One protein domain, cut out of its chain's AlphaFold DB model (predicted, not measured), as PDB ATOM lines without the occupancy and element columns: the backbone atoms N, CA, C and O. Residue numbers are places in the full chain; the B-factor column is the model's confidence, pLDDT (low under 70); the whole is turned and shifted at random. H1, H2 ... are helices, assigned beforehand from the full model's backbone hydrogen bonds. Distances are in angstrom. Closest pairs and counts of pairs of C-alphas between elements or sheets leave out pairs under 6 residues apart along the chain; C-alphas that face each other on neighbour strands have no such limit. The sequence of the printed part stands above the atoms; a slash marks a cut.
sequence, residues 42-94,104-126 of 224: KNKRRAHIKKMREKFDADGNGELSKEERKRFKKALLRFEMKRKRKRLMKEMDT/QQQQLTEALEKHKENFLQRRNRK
ATOM      1  N   LYS A  42      42.905 -23.361  19.642       48.34
ATOM      2  CA  LYS A  42      42.582 -22.698  20.920       48.34
ATOM      3  C   LYS A  42      42.840 -21.176  20.903       48.34
ATOM      4  O   LYS A  42      42.006 -20.441  21.432       48.34
ATOM      5  N   ASN A  43      43.904 -20.691  20.258       56.25
ATOM      6  CA  ASN A  43      44.225 -19.261  20.149       56.25
ATOM      7  C   ASN A  43      43.204 -18.509  19.287       56.25
ATOM      8  O   ASN A  43      42.704 -17.470  19.716       56.25
ATOM      9  N   LYS A  44      42.770 -19.085  18.153       69.31
ATOM     10  CA  LYS A  44      41.729 -18.483  17.293       69.31
ATOM     11  C   LYS A  44      40.382 -18.318  18.015       69.31
ATOM     12  O   LYS A  44      39.730 -17.286  17.892       69.31
ATOM     13  N   ARG A  45      39.968 -19.305  18.829       67.50
ATOM     14  CA  ARG A  45      38.739 -19.201  19.647       67.50
ATOM     15  C   ARG A  45      38.848 -18.078  20.681       67.50
ATOM     16  O   ARG A  45      37.905 -17.309  20.817       67.50
ATOM     17  N   ARG A  46      39.973 -17.982  21.399       67.38
ATOM     18  CA  ARG A  46      40.187 -16.927  22.406       67.38
ATOM     19  C   ARG A  46      40.180 -15.541  21.767       67.38
ATOM     20  O   ARG A  46      39.516 -14.662  22.298       67.38
ATOM     21  N   ALA A  47      40.825 -15.381  20.613       75.88
ATOM     22  CA  ALA A  47      40.828 -14.127  19.863       75.88
ATOM     23  C   ALA A  47      39.415 -13.707  19.425       75.88
ATOM     24  O   ALA A  47      39.028 -12.564  19.633       75.88
ATOM     25  N   HIS A  48      38.609 -14.632  18.895       76.38
ATOM     26  CA  HIS A  48      37.236 -14.315  18.488       76.38
ATOM     27  C   HIS A  48      36.337 -13.951  19.681       76.38
ATOM     28  O   HIS A  48      35.554 -13.012  19.604       76.38
ATOM     29  N   ILE A  49      36.486 -14.647  20.814       76.69
ATOM     30  CA  ILE A  49      35.768 -14.304  22.052       76.69
ATOM     31  C   ILE A  49      36.219 -12.938  22.588       76.69
ATOM     32  O   ILE A  49      35.383 -12.192  23.086       76.69
ATOM     33  N   LYS A  50      37.510 -12.604  22.465       79.69
ATOM     34  CA  LYS A  50      38.049 -11.293  22.843       79.69
ATOM     35  C   LYS A  50      37.435 -10.179  21.992       79.69
ATOM     36  O   LYS A  50      36.872  -9.260  22.562       79.69
ATOM     37  N   LYS A  51      37.424 -10.338  20.664       81.38
ATOM     38  CA  LYS A  51      36.776  -9.392  19.741       81.38
ATOM     39  C   LYS A  51      35.282  -9.242  20.022       81.38
ATOM     40  O   LYS A  51      34.768  -8.135  20.021       81.38
ATOM     41  N   MET A  52      34.574 -10.345  20.290       79.94
ATOM     42  CA  MET A  52      33.171 -10.263  20.707       79.94
ATOM     43  C   MET A  52      33.034  -9.472  22.007       79.94
ATOM     44  O   MET A  52      32.141  -8.649  22.097       79.94
ATOM     45  N   ARG A  53      33.905  -9.687  23.000       76.25
ATOM     46  CA  ARG A  53      33.860  -8.945  24.266       76.25
ATOM     47  C   ARG A  53      34.071  -7.452  24.044       76.25
ATOM     48  O   ARG A  53      33.272  -6.688  24.551       76.25
ATOM     49  N   GLU A  54      35.081  -7.082  23.262       79.62
ATOM     50  CA  GLU A  54      35.381  -5.689  22.900       79.62
ATOM     51  C   GLU A  54      34.184  -5.017  22.202       79.62
ATOM     52  O   GLU A  54      33.878  -3.873  22.491       79.62
ATOM     53  N   LYS A  55      33.428  -5.742  21.363       79.00
ATOM     54  CA  LYS A  55      32.196  -5.218  20.738       79.00
ATOM     55  C   LYS A  55      31.033  -4.970  21.709       79.00
ATOM     56  O   LYS A  55      30.111  -4.247  21.355       79.00
ATOM     57  N   PHE A  56      31.017  -5.629  22.868       73.12
ATOM     58  CA  PHE A  56      29.960  -5.468  23.875       73.12
ATOM     59  C   PHE A  56      30.376  -4.549  25.033       73.12
ATOM     60  O   PHE A  56      29.545  -4.309  25.897       73.12
ATOM     61  N   ASP A  57      31.631  -4.097  25.061       75.00
ATOM     62  CA  ASP A  57      32.217  -3.202  26.065       75.00
ATOM     63  C   ASP A  57      32.064  -1.759  25.561       75.00
ATOM     64  O   ASP A  57      33.002  -1.193  24.998       75.00
ATOM     65  N   ALA A  58      30.844  -1.210  25.623       66.75
ATOM     66  CA  ALA A  58      30.507   0.042  24.934       66.75
ATOM     67  C   ALA A  58      31.188   1.271  25.558       66.75
ATOM     68  O   ALA A  58      31.418   2.265  24.874       66.75
ATOM     69  N   ASP A  59      31.529   1.186  26.842       65.31
ATOM     70  CA  ASP A  59      32.209   2.228  27.611       65.31
ATOM     71  C   ASP A  59      33.745   2.087  27.612       65.31
ATOM     72  O   ASP A  59      34.445   2.975  28.099       65.31
ATOM     73  N   GLY A  60      34.284   0.993  27.056       65.19
ATOM     74  CA  GLY A  60      35.723   0.747  26.937       65.19
ATOM     75  C   GLY A  60      36.474   0.656  28.270       65.19
ATOM     76  O   GLY A  60      37.704   0.744  28.281       65.19
ATOM     77  N   ASN A  61      35.770   0.479  29.393       67.62
ATOM     78  CA  ASN A  61      36.385   0.416  30.721       67.62
ATOM     79  C   ASN A  61      37.010  -0.962  31.027       67.62
ATOM     80  O   ASN A  61      37.665  -1.141  32.058       67.62
ATOM     81  N   GLY A  62      36.837  -1.946  30.136       60.88
ATOM     82  CA  GLY A  62      37.320  -3.311  30.301       60.88
ATOM     83  C   GLY A  62      36.420  -4.197  31.172       60.88
ATOM     84  O   GLY A  62      36.702  -5.397  31.321       60.88
ATOM     85  N   GLU A  63      35.326  -3.666  31.714       68.19
ATOM     86  CA  GLU A  63      34.361  -4.306  32.601       68.19
ATOM     87  C   GLU A  63      32.925  -4.252  32.056       68.19
ATOM     88  O   GLU A  63      32.143  -3.366  32.362       68.19
ATOM     89  N   LEU A  64      32.495  -5.337  31.403       70.50
ATOM     90  CA  LEU A  64      31.090  -5.505  31.008       70.50
ATOM     91  C   LEU A  64      30.122  -5.327  32.193       70.50
ATOM     92  O   LEU A  64      30.120  -6.166  33.117       70.50
ATOM     93  N   SER A  65      29.223  -4.345  32.100       73.88
ATOM     94  CA  SER A  65      28.092  -4.141  33.014       73.88
ATOM     95  C   SER A  65      27.171  -5.372  33.067       73.88
ATOM     96  O   SER A  65      27.293  -6.321  32.285       73.88
ATOM     97  N   LYS A  66      26.213  -5.431  34.005       73.56
ATOM     98  CA  LYS A  66      25.306  -6.597  34.134       73.56
ATOM     99  C   LYS A  66      24.540  -6.889  32.834       73.56
ATOM    100  O   LYS A  66      24.354  -8.062  32.488       73.56
ATOM    101  N   GLU A  67      24.130  -5.848  32.122       74.44
ATOM    102  CA  GLU A  67      23.337  -5.937  30.897       74.44
ATOM    103  C   GLU A  67      24.192  -6.316  29.689       74.44
ATOM    104  O   GLU A  67      23.877  -7.286  28.992       74.44
ATOM    105  N   GLU A  68      25.334  -5.657  29.505       74.88
ATOM    106  CA  GLU A  68      26.312  -5.989  28.461       74.88
ATOM    107  C   GLU A  68      26.848  -7.402  28.645       74.88
ATOM    108  O   GLU A  68      26.939  -8.188  27.703       74.88
ATOM    109  N   ARG A  69      27.085  -7.804  29.894       70.44
ATOM    110  CA  ARG A  69      27.451  -9.174  30.228       70.44
ATOM    111  C   ARG A  69      26.347 -10.142  29.836       70.44
ATOM    112  O   ARG A  69      26.665 -11.214  29.336       70.44
ATOM    113  N   LYS A  70      25.061  -9.829  30.023       77.25
ATOM    114  CA  LYS A  70      23.953 -10.700  29.582       77.25
ATOM    115  C   LYS A  70      23.922 -10.822  28.053       77.25
ATOM    116  O   LYS A  70      23.817 -11.945  27.549       77.25
ATOM    117  N   ARG A  71      24.088  -9.711  27.329       76.19
ATOM    118  CA  ARG A  71      24.154  -9.677  25.857       76.19
ATOM    119  C   ARG A  71      25.357 -10.464  25.330       76.19
ATOM    120  O   ARG A  71      25.179 -11.412  24.565       76.19
ATOM    121  N   PHE A  72      26.549 -10.210  25.867       79.88
ATOM    122  CA  PHE A  72      27.772 -10.958  25.577       79.88
ATOM    123  C   PHE A  72      27.614 -12.452  25.875       79.88
ATOM    124  O   PHE A  72      27.975 -13.309  25.069       79.88
ATOM    125  N   LYS A  73      27.016 -12.804  27.019       78.56
ATOM    126  CA  LYS A  73      26.752 -14.196  27.398       78.56
ATOM    127  C   LYS A  73      25.842 -14.902  26.383       78.56
ATOM    128  O   LYS A  73      26.077 -16.085  26.138       78.56
ATOM    129  N   LYS A  74      24.834 -14.215  25.830       81.44
ATOM    130  CA  LYS A  74      23.919 -14.733  24.795       81.44
ATOM    131  C   LYS A  74      24.625 -14.866  23.443       81.44
ATOM    132  O   LYS A  74      24.500 -15.909  22.803       81.44
ATOM    133  N   ALA A  75      25.417 -13.872  23.046       81.56
ATOM    134  CA  ALA A  75      26.220 -13.913  21.824       81.56
ATOM    135  C   ALA A  75      27.250 -15.055  21.852       81.56
ATOM    136  O   ALA A  75      27.353 -15.838  20.910       81.56
ATOM    137  N   LEU A  76      27.939 -15.226  22.983       82.44
ATOM    138  CA  LEU A  76      28.905 -16.299  23.180       82.44
ATOM    139  C   LEU A  76      28.256 -17.687  23.098       82.44
ATOM    140  O   LEU A  76      28.807 -18.579  22.456       82.44
ATOM    141  N   LEU A  77      27.077 -17.857  23.708       80.38
ATOM    142  CA  LEU A  77      26.284 -19.084  23.584       80.38
ATOM    143  C   LEU A  77      25.957 -19.367  22.116       80.38
ATOM    144  O   LEU A  77      26.263 -20.450  21.629       80.38
ATOM    145  N   ARG A  78      25.407 -18.391  21.383       81.12
ATOM    146  CA  ARG A  78      25.087 -18.550  19.954       81.12
ATOM    147  C   ARG A  78      26.310 -18.962  19.130       81.12
ATOM    148  O   ARG A  78      26.211 -19.881  18.320       81.12
ATOM    149  N   PHE A  79      27.465 -18.342  19.367       82.38
ATOM    150  CA  PHE A  79      28.712 -18.686  18.681       82.38
ATOM    151  C   PHE A  79      29.166 -20.129  18.957       82.38
ATOM    152  O   PHE A  79      29.540 -20.855  18.032       82.38
ATOM    153  N   GLU A  80      29.124 -20.565  20.219       81.94
ATOM    154  CA  GLU A  80      29.524 -21.920  20.615       81.94
ATOM    155  C   GLU A  80      28.583 -22.975  20.014       81.94
ATOM    156  O   GLU A  80      29.049 -23.943  19.404       81.94
ATOM    157  N   MET A  81      27.271 -22.719  20.066       78.94
ATOM    158  CA  MET A  81      26.246 -23.578  19.472       78.94
ATOM    159  C   MET A  81      26.384 -23.671  17.951       78.94
ATOM    160  O   MET A  81      26.386 -24.776  17.416       78.94
ATOM    161  N   LYS A  82      26.587 -22.551  17.242       83.44
ATOM    162  CA  LYS A  82      26.783 -22.538  15.779       83.44
ATOM    163  C   LYS A  82      27.998 -23.371  15.368       83.44
ATOM    164  O   LYS A  82      27.939 -24.130  14.403       83.44
ATOM    165  N   ARG A  83      29.100 -23.285  16.122       82.06
ATOM    166  CA  ARG A  83      30.308 -24.083  15.857       82.06
ATOM    167  C   ARG A  83      30.114 -25.567  16.129       82.06
ATOM    168  O   ARG A  83      30.609 -26.375  15.346       82.06
ATOM    169  N   LYS A  84      29.455 -25.927  17.234       80.50
ATOM    170  CA  LYS A  84      29.189 -27.333  17.562       80.50
ATOM    171  C   LYS A  84      28.185 -27.932  16.579       80.50
ATOM    172  O   LYS A  84      28.467 -29.003  16.062       80.50
ATOM    173  N   ARG A  85      27.124 -27.197  16.220       80.38
ATOM    174  CA  ARG A  85      26.151 -27.583  15.189       80.38
ATOM    175  C   ARG A  85      26.825 -27.818  13.845       80.38
ATOM    176  O   ARG A  85      26.625 -28.872  13.278       80.38
ATOM    177  N   LYS A  86      27.682 -26.905  13.373       83.50
ATOM    178  CA  LYS A  86      28.416 -27.088  12.105       83.50
ATOM    179  C   LYS A  86      29.301 -28.342  12.103       83.50
ATOM    180  O   LYS A  86      29.452 -28.974  11.068       83.50
ATOM    181  N   ARG A  87      29.913 -28.684  13.243       82.50
ATOM    182  CA  ARG A  87      30.731 -29.903  13.368       82.50
ATOM    183  C   ARG A  87      29.879 -31.160  13.366       82.50
ATOM    184  O   ARG A  87      30.147 -32.033  12.565       82.50
ATOM    185  N   LEU A  88      28.856 -31.195  14.218       81.19
ATOM    186  CA  LEU A  88      27.942 -32.328  14.303       81.19
ATOM    187  C   LEU A  88      27.210 -32.537  12.979       81.19
ATOM    188  O   LEU A  88      27.132 -33.657  12.519       81.19
ATOM    189  N   MET A  89      26.763 -31.468  12.320       76.69
ATOM    190  CA  MET A  89      26.158 -31.556  10.992       76.69
ATOM    191  C   MET A  89      27.133 -32.175   9.990       76.69
ATOM    192  O   MET A  89      26.765 -33.135   9.350       76.69
ATOM    193  N   LYS A  90      28.397 -31.732   9.932       80.88
ATOM    194  CA  LYS A  90      29.406 -32.351   9.053       80.88
ATOM    195  C   LYS A  90      29.721 -33.816   9.406       80.88
ATOM    196  O   LYS A  90      30.147 -34.566   8.544       80.88
ATOM    197  N   GLU A  91      29.609 -34.185  10.677       77.88
ATOM    198  CA  GLU A  91      29.831 -35.559  11.146       77.88
ATOM    199  C   GLU A  91      28.620 -36.468  10.862       77.88
ATOM    200  O   GLU A  91      28.804 -37.670  10.719       77.88
ATOM    201  N   MET A  92      27.411 -35.904  10.779       72.69
ATOM    202  CA  MET A  92      26.139 -36.629  10.643       72.69
ATOM    203  C   MET A  92      25.605 -36.664   9.201       72.69
ATOM    204  O   MET A  92      24.920 -37.609   8.833       72.69
ATOM    205  N   ASP A  93      25.912 -35.638   8.409       76.00
ATOM    206  CA  ASP A  93      25.590 -35.483   6.983       76.00
ATOM    207  C   ASP A  93      26.659 -36.211   6.151       76.00
ATOM    208  O   ASP A  93      27.554 -35.605   5.556       76.00
ATOM    209  N   THR A  94      26.658 -37.544   6.252       64.56
ATOM    210  CA  THR A  94      27.615 -38.433   5.570       64.56
ATOM    211  C   THR A  94      27.316 -38.620   4.086       64.56
ATOM    212  O   THR A  94      28.225 -38.943   3.325       64.56
ATOM    213  N   GLN A 104      18.386 -38.123  13.059       75.38
ATOM    214  CA  GLN A 104      19.641 -37.368  13.060       75.38
ATOM    215  C   GLN A 104      19.457 -35.941  13.600       75.38
ATOM    216  O   GLN A 104      20.340 -35.408  14.280       75.38
ATOM    217  N   GLN A 105      18.306 -35.314  13.337       77.00
ATOM    218  CA  GLN A 105      17.942 -34.019  13.910       77.00
ATOM    219  C   GLN A 105      17.772 -34.111  15.425       77.00
ATOM    220  O   GLN A 105      18.292 -33.247  16.129       77.00
ATOM    221  N   GLN A 106      17.117 -35.159  15.930       80.12
ATOM    222  CA  GLN A 106      16.970 -35.396  17.368       80.12
ATOM    223  C   GLN A 106      18.325 -35.608  18.051       80.12
ATOM    224  O   GLN A 106      18.615 -34.970  19.065       80.12
ATOM    225  N   GLN A 107      19.207 -36.420  17.460       81.44
ATOM    226  CA  GLN A 107      20.567 -36.618  17.974       81.44
ATOM    227  C   GLN A 107      21.374 -35.312  17.965       81.44
ATOM    228  O   GLN A 107      22.100 -35.002  18.916       81.44
ATOM    229  N   LEU A 108      21.215 -34.493  16.920       82.38
ATOM    230  CA  LEU A 108      21.828 -33.172  16.846       82.38
ATOM    231  C   LEU A 108      21.295 -32.244  17.945       82.38
ATOM    232  O   LEU A 108      22.095 -31.568  18.598       82.38
ATOM    233  N   THR A 109      19.978 -32.184  18.161       80.81
ATOM    234  CA  THR A 109      19.379 -31.321  19.187       80.81
ATOM    235  C   THR A 109      19.767 -31.768  20.586       80.81
ATOM    236  O   THR A 109      20.171 -30.925  21.384       80.81
ATOM    237  N   GLU A 110      19.764 -33.071  20.864       87.38
ATOM    238  CA  GLU A 110      20.161 -33.625  22.159       87.38
ATOM    239  C   GLU A 110      21.645 -33.352  22.455       87.38
ATOM    240  O   GLU A 110      22.010 -32.871  23.532       87.38
ATOM    241  N   ALA A 111      22.534 -33.575  21.479       85.00
ATOM    242  CA  ALA A 111      23.958 -33.285  21.632       85.00
ATOM    243  C   ALA A 111      24.226 -31.784  21.841       85.00
ATOM    244  O   ALA A 111      25.128 -31.394  22.596       85.00
ATOM    245  N   LEU A 112      23.447 -30.925  21.182       84.44
ATOM    246  CA  LEU A 112      23.490 -29.478  21.367       84.44
ATOM    247  C   LEU A 112      22.965 -29.069  22.748       84.44
ATOM    248  O   LEU A 112      23.581 -28.223  23.402       84.44
ATOM    249  N   GLU A 113      21.885 -29.675  23.222       85.38
ATOM    250  CA  GLU A 113      21.294 -29.395  24.526       85.38
ATOM    251  C   GLU A 113      22.227 -29.797  25.669       85.38
ATOM    252  O   GLU A 113      22.584 -28.944  26.488       85.38
ATOM    253  N   LYS A 114      22.777 -31.018  25.635       86.06
ATOM    254  CA  LYS A 114      23.818 -31.465  26.578       86.06
ATOM    255  C   LYS A 114      25.031 -30.536  26.563       86.06
ATOM    256  O   LYS A 114      25.629 -30.254  27.605       86.06
ATOM    257  N   HIS A 115      25.433 -30.034  25.394       83.19
ATOM    258  CA  HIS A 115      26.554 -29.098  25.305       83.19
ATOM    259  C   HIS A 115      26.223 -27.724  25.905       83.19
ATOM    260  O   HIS A 115      27.044 -27.161  26.636       83.19
ATOM    261  N   LYS A 116      25.025 -27.197  25.626       83.12
ATOM    262  CA  LYS A 116      24.510 -25.937  26.178       83.12
ATOM    263  C   LYS A 116      24.425 -26.010  27.697       83.12
ATOM    264  O   LYS A 116      24.888 -25.089  28.369       83.12
ATOM    265  N   GLU A 117      23.879 -27.097  28.226       82.38
ATOM    266  CA  GLU A 117      23.738 -27.314  29.659       82.38
ATOM    267  C   GLU A 117      25.109 -27.365  30.336       82.38
ATOM    268  O   GLU A 117      25.385 -26.567  31.229       82.38
ATOM    269  N   ASN A 118      26.033 -28.183  29.825       81.75
ATOM    270  CA  ASN A 118      27.409 -28.235  30.319       81.75
ATOM    271  C   ASN A 118      28.106 -26.867  30.269       81.75
ATOM    272  O   ASN A 118      28.833 -26.489  31.191       81.75
ATOM    273  N   PHE A 119      27.905 -26.098  29.198       80.44
ATOM    274  CA  PHE A 119      28.473 -24.759  29.074       80.44
ATOM    275  C   PHE A 119      27.898 -23.793  30.122       80.44
ATOM    276  O   PHE A 119      28.650 -23.044  30.756       80.44
ATOM    277  N   LEU A 120      26.577 -23.815  30.328       78.25
ATOM    278  CA  LEU A 120      25.891 -22.994  31.323       78.25
ATOM    279  C   LEU A 120      26.286 -23.395  32.745       78.25
ATOM    280  O   LEU A 120      26.669 -22.517  33.516       78.25
ATOM    281  N   GLN A 121      26.303 -24.691  33.060       76.88
ATOM    282  CA  GLN A 121      26.747 -25.219  34.349       76.88
ATOM    283  C   GLN A 121      28.188 -24.795  34.652       76.88
ATOM    284  O   GLN A 121      28.452 -24.217  35.703       76.88
ATOM    285  N   ARG A 122      29.137 -24.966  33.719       69.94
ATOM    286  CA  ARG A 122      30.540 -24.543  33.922       69.94
ATOM    287  C   ARG A 122      30.684 -23.047  34.189       69.94
ATOM    288  O   ARG A 122      31.633 -22.634  34.854       69.94
ATOM    289  N   ARG A 123      29.781 -22.226  33.649       68.12
ATOM    290  CA  ARG A 123      29.807 -20.774  33.839       68.12
ATOM    291  C   ARG A 123      29.061 -20.331  35.097       68.12
ATOM    292  O   ARG A 123      29.473 -19.343  35.698       68.12
ATOM    293  N   ASN A 124      28.019 -21.057  35.494       65.00
ATOM    294  CA  ASN A 124      27.280 -20.838  36.736       65.00
ATOM    295  C   ASN A 124      28.050 -21.363  37.959       65.00
ATOM    296  O   ASN A 124      28.024 -20.703  38.984       65.00
ATOM    297  N   ARG A 125      28.892 -22.399  37.819       58.16
ATOM    298  CA  ARG A 125      29.845 -22.836  38.866       58.16
ATOM    299  C   ARG A 125      30.765 -21.719  39.373       58.16
ATOM    300  O   ARG A 125      31.218 -21.760  40.506       58.16
ATOM    301  N   LYS A 126      31.032 -20.692  38.553       51.94
ATOM    302  CA  LYS A 126      31.787 -19.497  38.980       51.94
ATOM    303  C   LYS A 126      30.962 -18.504  39.812       51.94
ATOM    304  O   LYS A 126      31.555 -17.626  40.425       51.94
TER     305      LYS A 126
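This is residues 42 to 94 and 104 to 126 of the 224 residues of an uncharacterized protein of Planctomycetes bacterium SRT547 (UniProt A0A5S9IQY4). A long helix, H2, has a helix splaying from it near each end: H1 folds back from its beginning and H3 from its far end, making a loose zigzag of three helices. The 76 printed residues hold H1, H2 and H3 in that order and no named strand, all helix. The whole is loose, with a radius of gyration of the C-alphas of 14.6 A, and elongated, spanning 47 by 25 by 18 A.

Find C-alpha 42 at (42.582, -22.698, 20.920); from there H1 runs 21.6 A to residue 56. H2, residues 66 to 92, covers 38.1 A. H3, residues 104 to 124, covers 29.9 A and ends at C-alpha 124, (27.280, -20.838, 36.736).

H1 and H2 form a helical hairpin and touch, H2 with residues 68 to 76 alone; the closest C-alphas, Phe 56 and Glu 68, are 5.9 A apart. They run opposite ways at 37 degrees, only just a steep tilt. H2 and H3 touch, the closest C-alphas being those of Leu 88 and Leu 108, 6.7 A apart. They run opposite ways at a shallow tilt of 34 degrees, only just short of steep. H1 and H3 are apart. In H1, H2 and H3 every O i to N i+4 pair is within hydrogen-bond range.

The C-alphas farthest apart, of Asn 61 and Thr 94, are 47.1 A apart. Residues 95 to 103 are not printed; C-alphas 94 and 104 stand 11.0 A apart across this cut. The model's pLDDT is under 70 at residues 42 to 46, 58 to 63, 94 and 122 to 126.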